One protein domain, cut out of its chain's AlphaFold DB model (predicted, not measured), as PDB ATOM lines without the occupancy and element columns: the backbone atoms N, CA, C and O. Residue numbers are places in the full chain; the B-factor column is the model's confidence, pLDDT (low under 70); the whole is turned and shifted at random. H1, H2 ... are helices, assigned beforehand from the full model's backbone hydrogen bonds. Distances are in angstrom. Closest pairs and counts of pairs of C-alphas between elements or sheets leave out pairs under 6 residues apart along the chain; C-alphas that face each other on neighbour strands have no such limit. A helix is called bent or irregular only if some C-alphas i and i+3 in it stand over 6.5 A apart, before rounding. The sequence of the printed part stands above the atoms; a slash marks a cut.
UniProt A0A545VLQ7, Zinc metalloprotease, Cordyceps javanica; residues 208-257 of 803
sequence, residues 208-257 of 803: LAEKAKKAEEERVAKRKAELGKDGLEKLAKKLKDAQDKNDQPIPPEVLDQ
ATOM      1  N   LEU A 208      52.194  64.744 -32.364       91.56
ATOM      2  CA  LEU A 208      51.236  64.008 -33.181       91.56
ATOM      3  C   LEU A 208      50.770  62.722 -32.489       91.56
ATOM      4  O   LEU A 208      49.578  62.409 -32.567       91.56
ATOM      5  N   ALA A 209      51.652  62.006 -31.785       86.75
ATOM      6  CA  ALA A 209      51.279  60.823 -31.011       86.75
ATOM      7  C   ALA A 209      50.262  61.158 -29.903       86.75
ATOM      8  O   ALA A 209      49.217  60.502 -29.781       86.75
ATOM      9  N   GLU A 210      50.499  62.228 -29.140       87.75
ATOM     10  CA  GLU A 210      49.569  62.696 -28.105       87.75
ATOM     11  C   GLU A 210      48.229  63.156 -28.696       87.75
ATOM     12  O   GLU A 210      47.144  62.806 -28.203       87.75
ATOM     13  N   LYS A 211      48.287  63.912 -29.796       90.00
ATOM     14  CA  LYS A 211      47.112  64.409 -30.515       90.00
ATOM     15  C   LYS A 211      46.283  63.271 -31.099       90.00
ATOM     16  O   LYS A 211      45.055  63.316 -30.992       90.00
ATOM     17  N   ALA A 212      46.914  62.256 -31.687       86.69
ATOM     18  CA  ALA A 212      46.242  61.087 -32.248       86.69
ATOM     19  C   ALA A 212      45.499  60.301 -31.160       86.69
ATOM     20  O   ALA A 212      44.315  59.990 -31.328       86.69
ATOM     21  N   LYS A 213      46.144  60.074 -30.005       84.12
ATOM     22  CA  LYS A 213      45.511  59.447 -28.835       84.12
ATOM     23  C   LYS A 213      44.260  60.211 -28.401       84.12
ATOM     24  O   LYS A 213      43.177  59.630 -28.315       84.12
ATOM     25  N   LYS A 214      44.383  61.522 -28.176       88.06
ATOM     26  CA  LYS A 214      43.260  62.361 -27.737       88.06
ATOM     27  C   LYS A 214      42.133  62.406 -28.771       88.06
ATOM     28  O   LYS A 214      40.960  62.289 -28.413       88.06
ATOM     29  N   ALA A 215      42.474  62.543 -30.052       90.62
ATOM     30  CA  ALA A 215      41.499  62.558 -31.138       90.62
ATOM     31  C   ALA A 215      40.708  61.243 -31.207       90.62
ATOM     32  O   ALA A 215      39.495  61.275 -31.424       90.62
ATOM     33  N   GLU A 216      41.354  60.097 -30.979       89.06
ATOM     34  CA  GLU A 216      40.683  58.798 -30.950       89.06
ATOM     35  C   GLU A 216      39.756  58.649 -29.733       89.06
ATOM     36  O   GLU A 216      38.600  58.243 -29.890       89.06
ATOM     37  N   GLU A 217      40.198  59.054 -28.537       88.94
ATOM     38  CA  GLU A 217      39.359  59.070 -27.329       88.94
ATOM     39  C   GLU A 217      38.097  59.924 -27.532       88.94
ATOM     40  O   GLU A 217      36.971  59.472 -27.277       88.94
ATOM     41  N   GLU A 218      38.263  61.140 -28.059       93.81
ATOM     42  CA  GLU A 218      37.165  62.057 -28.364       93.81
ATOM     43  C   GLU A 218      36.237  61.497 -29.447       93.81
ATOM     44  O   GLU A 218      35.009  61.553 -29.303       93.81
ATOM     45  N   ARG A 219      36.789  60.909 -30.516       94.50
ATOM     46  CA  ARG A 219      36.014  60.293 -31.602       94.50
ATOM     47  C   ARG A 219      35.162  59.140 -31.081       94.50
ATOM     48  O   ARG A 219      33.968  59.076 -31.396       94.50
ATOM     49  N   VAL A 220      35.732  58.252 -30.264       90.25
ATOM     50  CA  VAL A 220      35.016  57.117 -29.661       90.25
ATOM     51  C   VAL A 220      33.946  57.603 -28.683       90.25
ATOM     52  O   VAL A 220      32.810  57.117 -28.730       90.25
ATOM     53  N   ALA A 221      34.259  58.578 -27.826       93.06
ATOM     54  CA  ALA A 221      33.305  59.149 -26.877       93.06
ATOM     55  C   ALA A 221      32.130  59.836 -27.591       93.06
ATOM     56  O   ALA A 221      30.966  59.535 -27.301       93.06
ATOM     57  N   LYS A 222      32.418  60.686 -28.586       96.31
ATOM     58  CA  LYS A 222      31.412  61.345 -29.430       96.31
ATOM     59  C   LYS A 222      30.536  60.320 -30.136       96.31
ATOM     60  O   LYS A 222      29.312  60.432 -30.102       96.31
ATOM     61  N   ARG A 223      31.134  59.267 -30.704       94.81
ATOM     62  CA  ARG A 223      30.386  58.211 -31.389       94.81
ATOM     63  C   ARG A 223      29.445  57.455 -30.450       94.81
ATOM     64  O   ARG A 223      28.307  57.182 -30.829       94.81
ATOM     65  N   LYS A 224      29.886  57.136 -29.226       94.19
ATOM     66  CA  LYS A 224      29.038  56.513 -28.193       94.19
ATOM     67  C   LYS A 224      27.877  57.429 -27.792       94.19
ATOM     68  O   LYS A 224      26.751  56.949 -27.671       94.19
ATOM     69  N   ALA A 225      28.130  58.728 -27.634       96.06
ATOM     70  CA  ALA A 225      27.103  59.711 -27.291       96.06
ATOM     71  C   ALA A 225      26.060  59.893 -28.409       96.06
ATOM     72  O   ALA A 225      24.865  59.882 -28.128       96.06
ATOM     73  N   GLU A 226      26.496  60.003 -29.670       97.12
ATOM     74  CA  GLU A 226      25.616  60.133 -30.842       97.12
ATOM     75  C   GLU A 226      24.701  58.921 -31.039       97.12
ATOM     76  O   GLU A 226      23.532  59.069 -31.393       97.12
ATOM     77  N   LEU A 227      25.234  57.712 -30.844       96.56
ATOM     78  CA  LEU A 227      24.469  56.477 -31.007       96.56
ATOM     79  C   LEU A 227      23.519  56.227 -29.832       96.56
ATOM     80  O   LEU A 227      22.443  55.655 -30.024       96.56
ATOM     81  N   GLY A 228      23.924  56.616 -28.622       96.94
ATOM     82  CA  GLY A 228      23.233  56.245 -27.395       96.94
ATOM     83  C   GLY A 228      23.104  54.726 -27.233       96.94
ATOM     84  O   GLY A 228      23.680  53.929 -27.977       96.94
ATOM     85  N   LYS A 229      22.315  54.302 -26.247       96.44
ATOM     86  CA  LYS A 229      22.083  52.878 -25.973       96.44
ATOM     87  C   LYS A 229      21.408  52.169 -27.155       96.44
ATOM     88  O   LYS A 229      21.914  51.158 -27.631       96.44
ATOM     89  N   ASP A 230      20.322  52.742 -27.672       96.06
ATOM     90  CA  ASP A 230      19.511  52.124 -28.728       96.06
ATOM     91  C   ASP A 230      20.284  51.973 -30.050       96.06
ATOM     92  O   ASP A 230      20.167  50.958 -30.741       96.06
ATOM     93  N   GLY A 231      21.103  52.967 -30.413       96.81
ATOM     94  CA  GLY A 231      21.940  52.904 -31.610       96.81
ATOM     95  C   GLY A 231      23.032  51.842 -31.496       96.81
ATOM     96  O   GLY A 231      23.256  51.101 -32.454       96.81
ATOM     97  N   LEU A 232      23.664  51.722 -30.322       95.12
ATOM     98  CA  LEU A 232      24.652  50.677 -30.048       95.12
ATOM     99  C   LEU A 232      24.021  49.280 -30.083       95.12
ATOM    100  O   LEU A 232      24.560  48.393 -30.737       95.12
ATOM    101  N   GLU A 233      22.849  49.089 -29.471       96.50
ATOM    102  CA  GLU A 233      22.114  47.816 -29.517       96.50
ATOM    103  C   GLU A 233      21.707  47.440 -30.950       96.50
ATOM    104  O   GLU A 233      21.839  46.284 -31.362       96.50
ATOM    105  N   LYS A 234      21.275  48.417 -31.760       96.94
ATOM    106  CA  LYS A 234      20.955  48.196 -33.177       96.94
ATOM    107  C   LYS A 234      22.183  47.785 -33.989       96.94
ATOM    108  O   LYS A 234      22.071  46.909 -34.847       96.94
ATOM    109  N   LEU A 235      23.336  48.413 -33.753       95.69
ATOM    110  CA  LEU A 235      24.587  48.043 -34.419       95.69
ATOM    111  C   LEU A 235      25.085  46.671 -33.963       95.69
ATOM    112  O   LEU A 235      25.492  45.886 -34.813       95.69
ATOM    113  N   ALA A 236      24.973  46.349 -32.673       93.31
ATOM    114  CA  ALA A 236      25.293  45.024 -32.148       93.31
ATOM    115  C   ALA A 236      24.421  43.942 -32.800       93.31
ATOM    116  O   ALA A 236      24.934  42.915 -33.237       93.31
ATOM    117  N   LYS A 237      23.115  44.202 -32.959       95.81
ATOM    118  CA  LYS A 237      22.226  43.301 -33.698       95.81
ATOM    119  C   LYS A 237      22.633  43.174 -35.167       95.81
ATOM    120  O   LYS A 237      22.703  42.064 -35.668       95.81
ATOM    121  N   LYS A 238      22.931  44.284 -35.853       95.94
ATOM    122  CA  LYS A 238      23.370  44.253 -37.259       95.94
ATOM    123  C   LYS A 238      24.668  43.456 -37.435       95.94
ATOM    124  O   LYS A 238      24.789  42.739 -38.420       95.94
ATOM    125  N   LEU A 239      25.618  43.606 -36.510       90.12
ATOM    126  CA  LEU A 239      26.863  42.840 -36.504       90.12
ATOM    127  C   LEU A 239      26.567  41.350 -36.336       90.12
ATOM    128  O   LEU A 239      27.007  40.562 -37.163       90.12
ATOM    129  N   LYS A 240      25.747  40.991 -35.344       90.25
ATOM    130  CA  LYS A 240      25.325  39.607 -35.127       90.25
ATOM    131  C   LYS A 240      24.616  39.013 -36.347       90.25
ATOM    132  O   LYS A 240      24.994  37.945 -36.793       90.25
ATOM    133  N   ASP A 241      23.646  39.720 -36.926       93.56
ATOM    134  CA  ASP A 241      22.917  39.255 -38.115       93.56
ATOM    135  C   ASP A 241      23.868  39.051 -39.320       93.56
ATOM    136  O   ASP A 241      23.631  38.189 -40.167       93.56
ATOM    137  N   ALA A 242      24.940  39.851 -39.424       90.69
ATOM    138  CA  ALA A 242      25.965  39.692 -40.454       90.69
ATOM    139  C   ALA A 242      26.881  38.488 -40.182       90.69
ATOM    140  O   ALA A 242      27.155  37.740 -41.117       90.69
ATOM    141  N   GLN A 243      27.297  38.284 -38.927       85.25
ATOM    142  CA  GLN A 243      28.059  37.109 -38.486       85.25
ATOM    143  C   GLN A 243      27.253  35.826 -38.712       85.25
ATOM    144  O   GLN A 243      27.690  34.965 -39.461       85.25
ATOM    145  N   ASP A 244      26.008  35.766 -38.227       88.56
ATOM    146  CA  ASP A 244      25.103  34.621 -38.401       88.56
ATOM    147  C   ASP A 244      24.871  34.269 -39.889       88.56
ATOM    148  O   ASP A 244      24.593  33.119 -40.231       88.56
ATOM    149  N   LYS A 245      24.945  35.257 -40.796       90.50
ATOM    150  CA  LYS A 245      24.857  35.033 -42.247       90.50
ATOM    151  C   LYS A 245      26.180  34.552 -42.849       90.50
ATOM    152  O   LYS A 245      26.144  33.726 -43.754       90.50
ATOM    153  N   ASN A 246      27.303  35.115 -42.409       85.88
ATOM    154  CA  ASN A 246      28.637  34.732 -42.865       85.88
ATOM    155  C   ASN A 246      28.989  33.303 -42.428       85.88
ATOM    156  O   ASN A 246      29.505  32.536 -43.228       85.88
ATOM    157  N   ASP A 247      28.615  32.936 -41.203       84.69
ATOM    158  CA  ASP A 247      28.944  31.658 -40.562       84.69
ATOM    159  C   ASP A 247      28.014  30.509 -41.002       84.69
ATOM    160  O   ASP A 247      27.973  29.442 -40.385       84.69
ATOM    161  N   GLN A 248      27.222  30.711 -42.061       88.44
ATOM    162  CA  GLN A 248      26.401  29.645 -42.628       88.44
ATOM    163  C   GLN A 248      27.309  28.565 -43.231       88.44
ATOM    164  O   GLN A 248      28.168  28.889 -44.052       88.44
ATOM    165  N   PRO A 249      27.116  27.281 -42.877       83.81
ATOM    166  CA  PRO A 249      27.983  26.219 -43.359       83.81
ATOM    167  C   PRO A 249      27.856  26.065 -44.875       83.81
ATOM    168  O   PRO A 249      26.756  26.125 -45.436       83.81
ATOM    169  N   ILE A 250      28.987  25.812 -45.528       85.38
ATOM    170  CA  ILE A 250      29.005  25.409 -46.932       85.38
ATOM    171  C   ILE A 250      28.342  24.025 -47.025       85.38
ATOM    172  O   ILE A 250      28.668  23.147 -46.223       85.38
ATOM    173  N   PRO A 251      27.410  23.797 -47.970       89.50
ATOM    174  CA  PRO A 251      26.794  22.486 -48.128       89.50
ATOM    175  C   PRO A 251      27.858  21.400 -48.397       89.50
ATOM    176  O   PRO A 251      28.639  21.562 -49.342       89.50
ATOM    177  N   PRO A 252      27.909  20.304 -47.611       86.12
ATOM    178  CA  PRO A 252      28.933  19.263 -47.743       86.12
ATOM    179  C   PRO A 252      29.035  18.677 -49.152       86.12
ATOM    180  O   PRO A 252      30.130  18.412 -49.634       86.12
ATOM    181  N   GLU A 253      27.910  18.570 -49.861       90.06
ATOM    182  CA  GLU A 253      27.848  18.061 -51.231       90.06
ATOM    183  C   GLU A 253      28.604  18.917 -52.259       90.06
ATOM    184  O   GLU A 253      28.847  18.453 -53.373       90.06
ATOM    185  N   VAL A 254      28.943  20.168 -51.928       89.81
ATOM    186  CA  VAL A 254      29.803  21.025 -52.756       89.81
ATOM    187  C   VAL A 254      31.269  20.663 -52.532       89.81
ATOM    188  O   VAL A 254      32.024  20.576 -53.495       89.81
ATOM    189  N   LEU A 255      31.659  20.421 -51.278       86.44
ATOM    190  CA  LEU A 255      33.031  20.076 -50.901       86.44
ATOM    191  C   LEU A 255      33.381  18.629 -51.277       86.44
ATOM    192  O   LEU A 255      34.472  18.373 -51.775       86.44
ATOM    193  N   ASP A 256      32.426  17.704 -51.152       87.06
ATOM    194  CA  ASP A 256      32.575  16.283 -51.508       87.06
ATOM    195  C   ASP A 256      32.884  16.044 -53.003       87.06
ATOM    196  O   ASP A 256      33.203  14.925 -53.401       87.06
ATOM    197  N   GLN A 257      32.781  17.073 -53.855       90.00
ATOM    198  CA  GLN A 257      33.123  16.999 -55.282       90.00
ATOM    199  C   GLN A 257      34.632  17.083 -55.547       90.00
ATOM    200  O   GLN A 257      35.065  16.791 -56.664       90.00
TER     201      GLN A 257
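AT A GLANCE: This is residues 208 to 257 of the 803 residues of the protein "Zinc metalloprotease" of Cordyceps javanica (UniProt A0A545VLQ7). A long helix, H1, is sharply bent near its middle into two arms, H1a and H1b, which make an open L; beyond H1b a short stretch leads to the tiny helix H2 at the far end. The printed part has 50 residues, with two named helices, H1 then H2, no named strand, and the class all helix. It is extended, with a radius of gyration of the C-alphas of 19.1 A, and flat, spanning 55 by 30 by 7 A.

HOW THE PARTS SIT: By its hydrogen bonds H1, residues 208 to 246, was assigned as one helix, but it is bent: C-alphas 226 and 229 are 9.4 A apart. Its arms H1a, residues 208 to 226, and H1b, residues 229 to 246, stand about perpendicular, at 82 degrees. They are close but not clearly touching; their closest C-alphas, those of Lys 224 and Leu 232, are 7.5 A apart. H2, residues 252 to 255, is apart from both arms. In H1a and H1b every O i to N i+4 pair is within hydrogen-bond range; H2 is too short for such a pair.

IN THESE COORDINATES: H1a measures 26.0 A from C-alpha 208 at (51.236, 64.008, -33.181) to C-alpha 226. H1b measures 25.6 A, and H2 5.2 A, ending at C-alpha 255 at (33.031, 20.076, -50.901).

THE WHOLE: The C-alphas farthest apart, those of Glu 210 and Gln 257, are 55.7 A apart. The printed part has no cut, the link from H1 to H2 is tight, and no printed residue is under pLDDT 70.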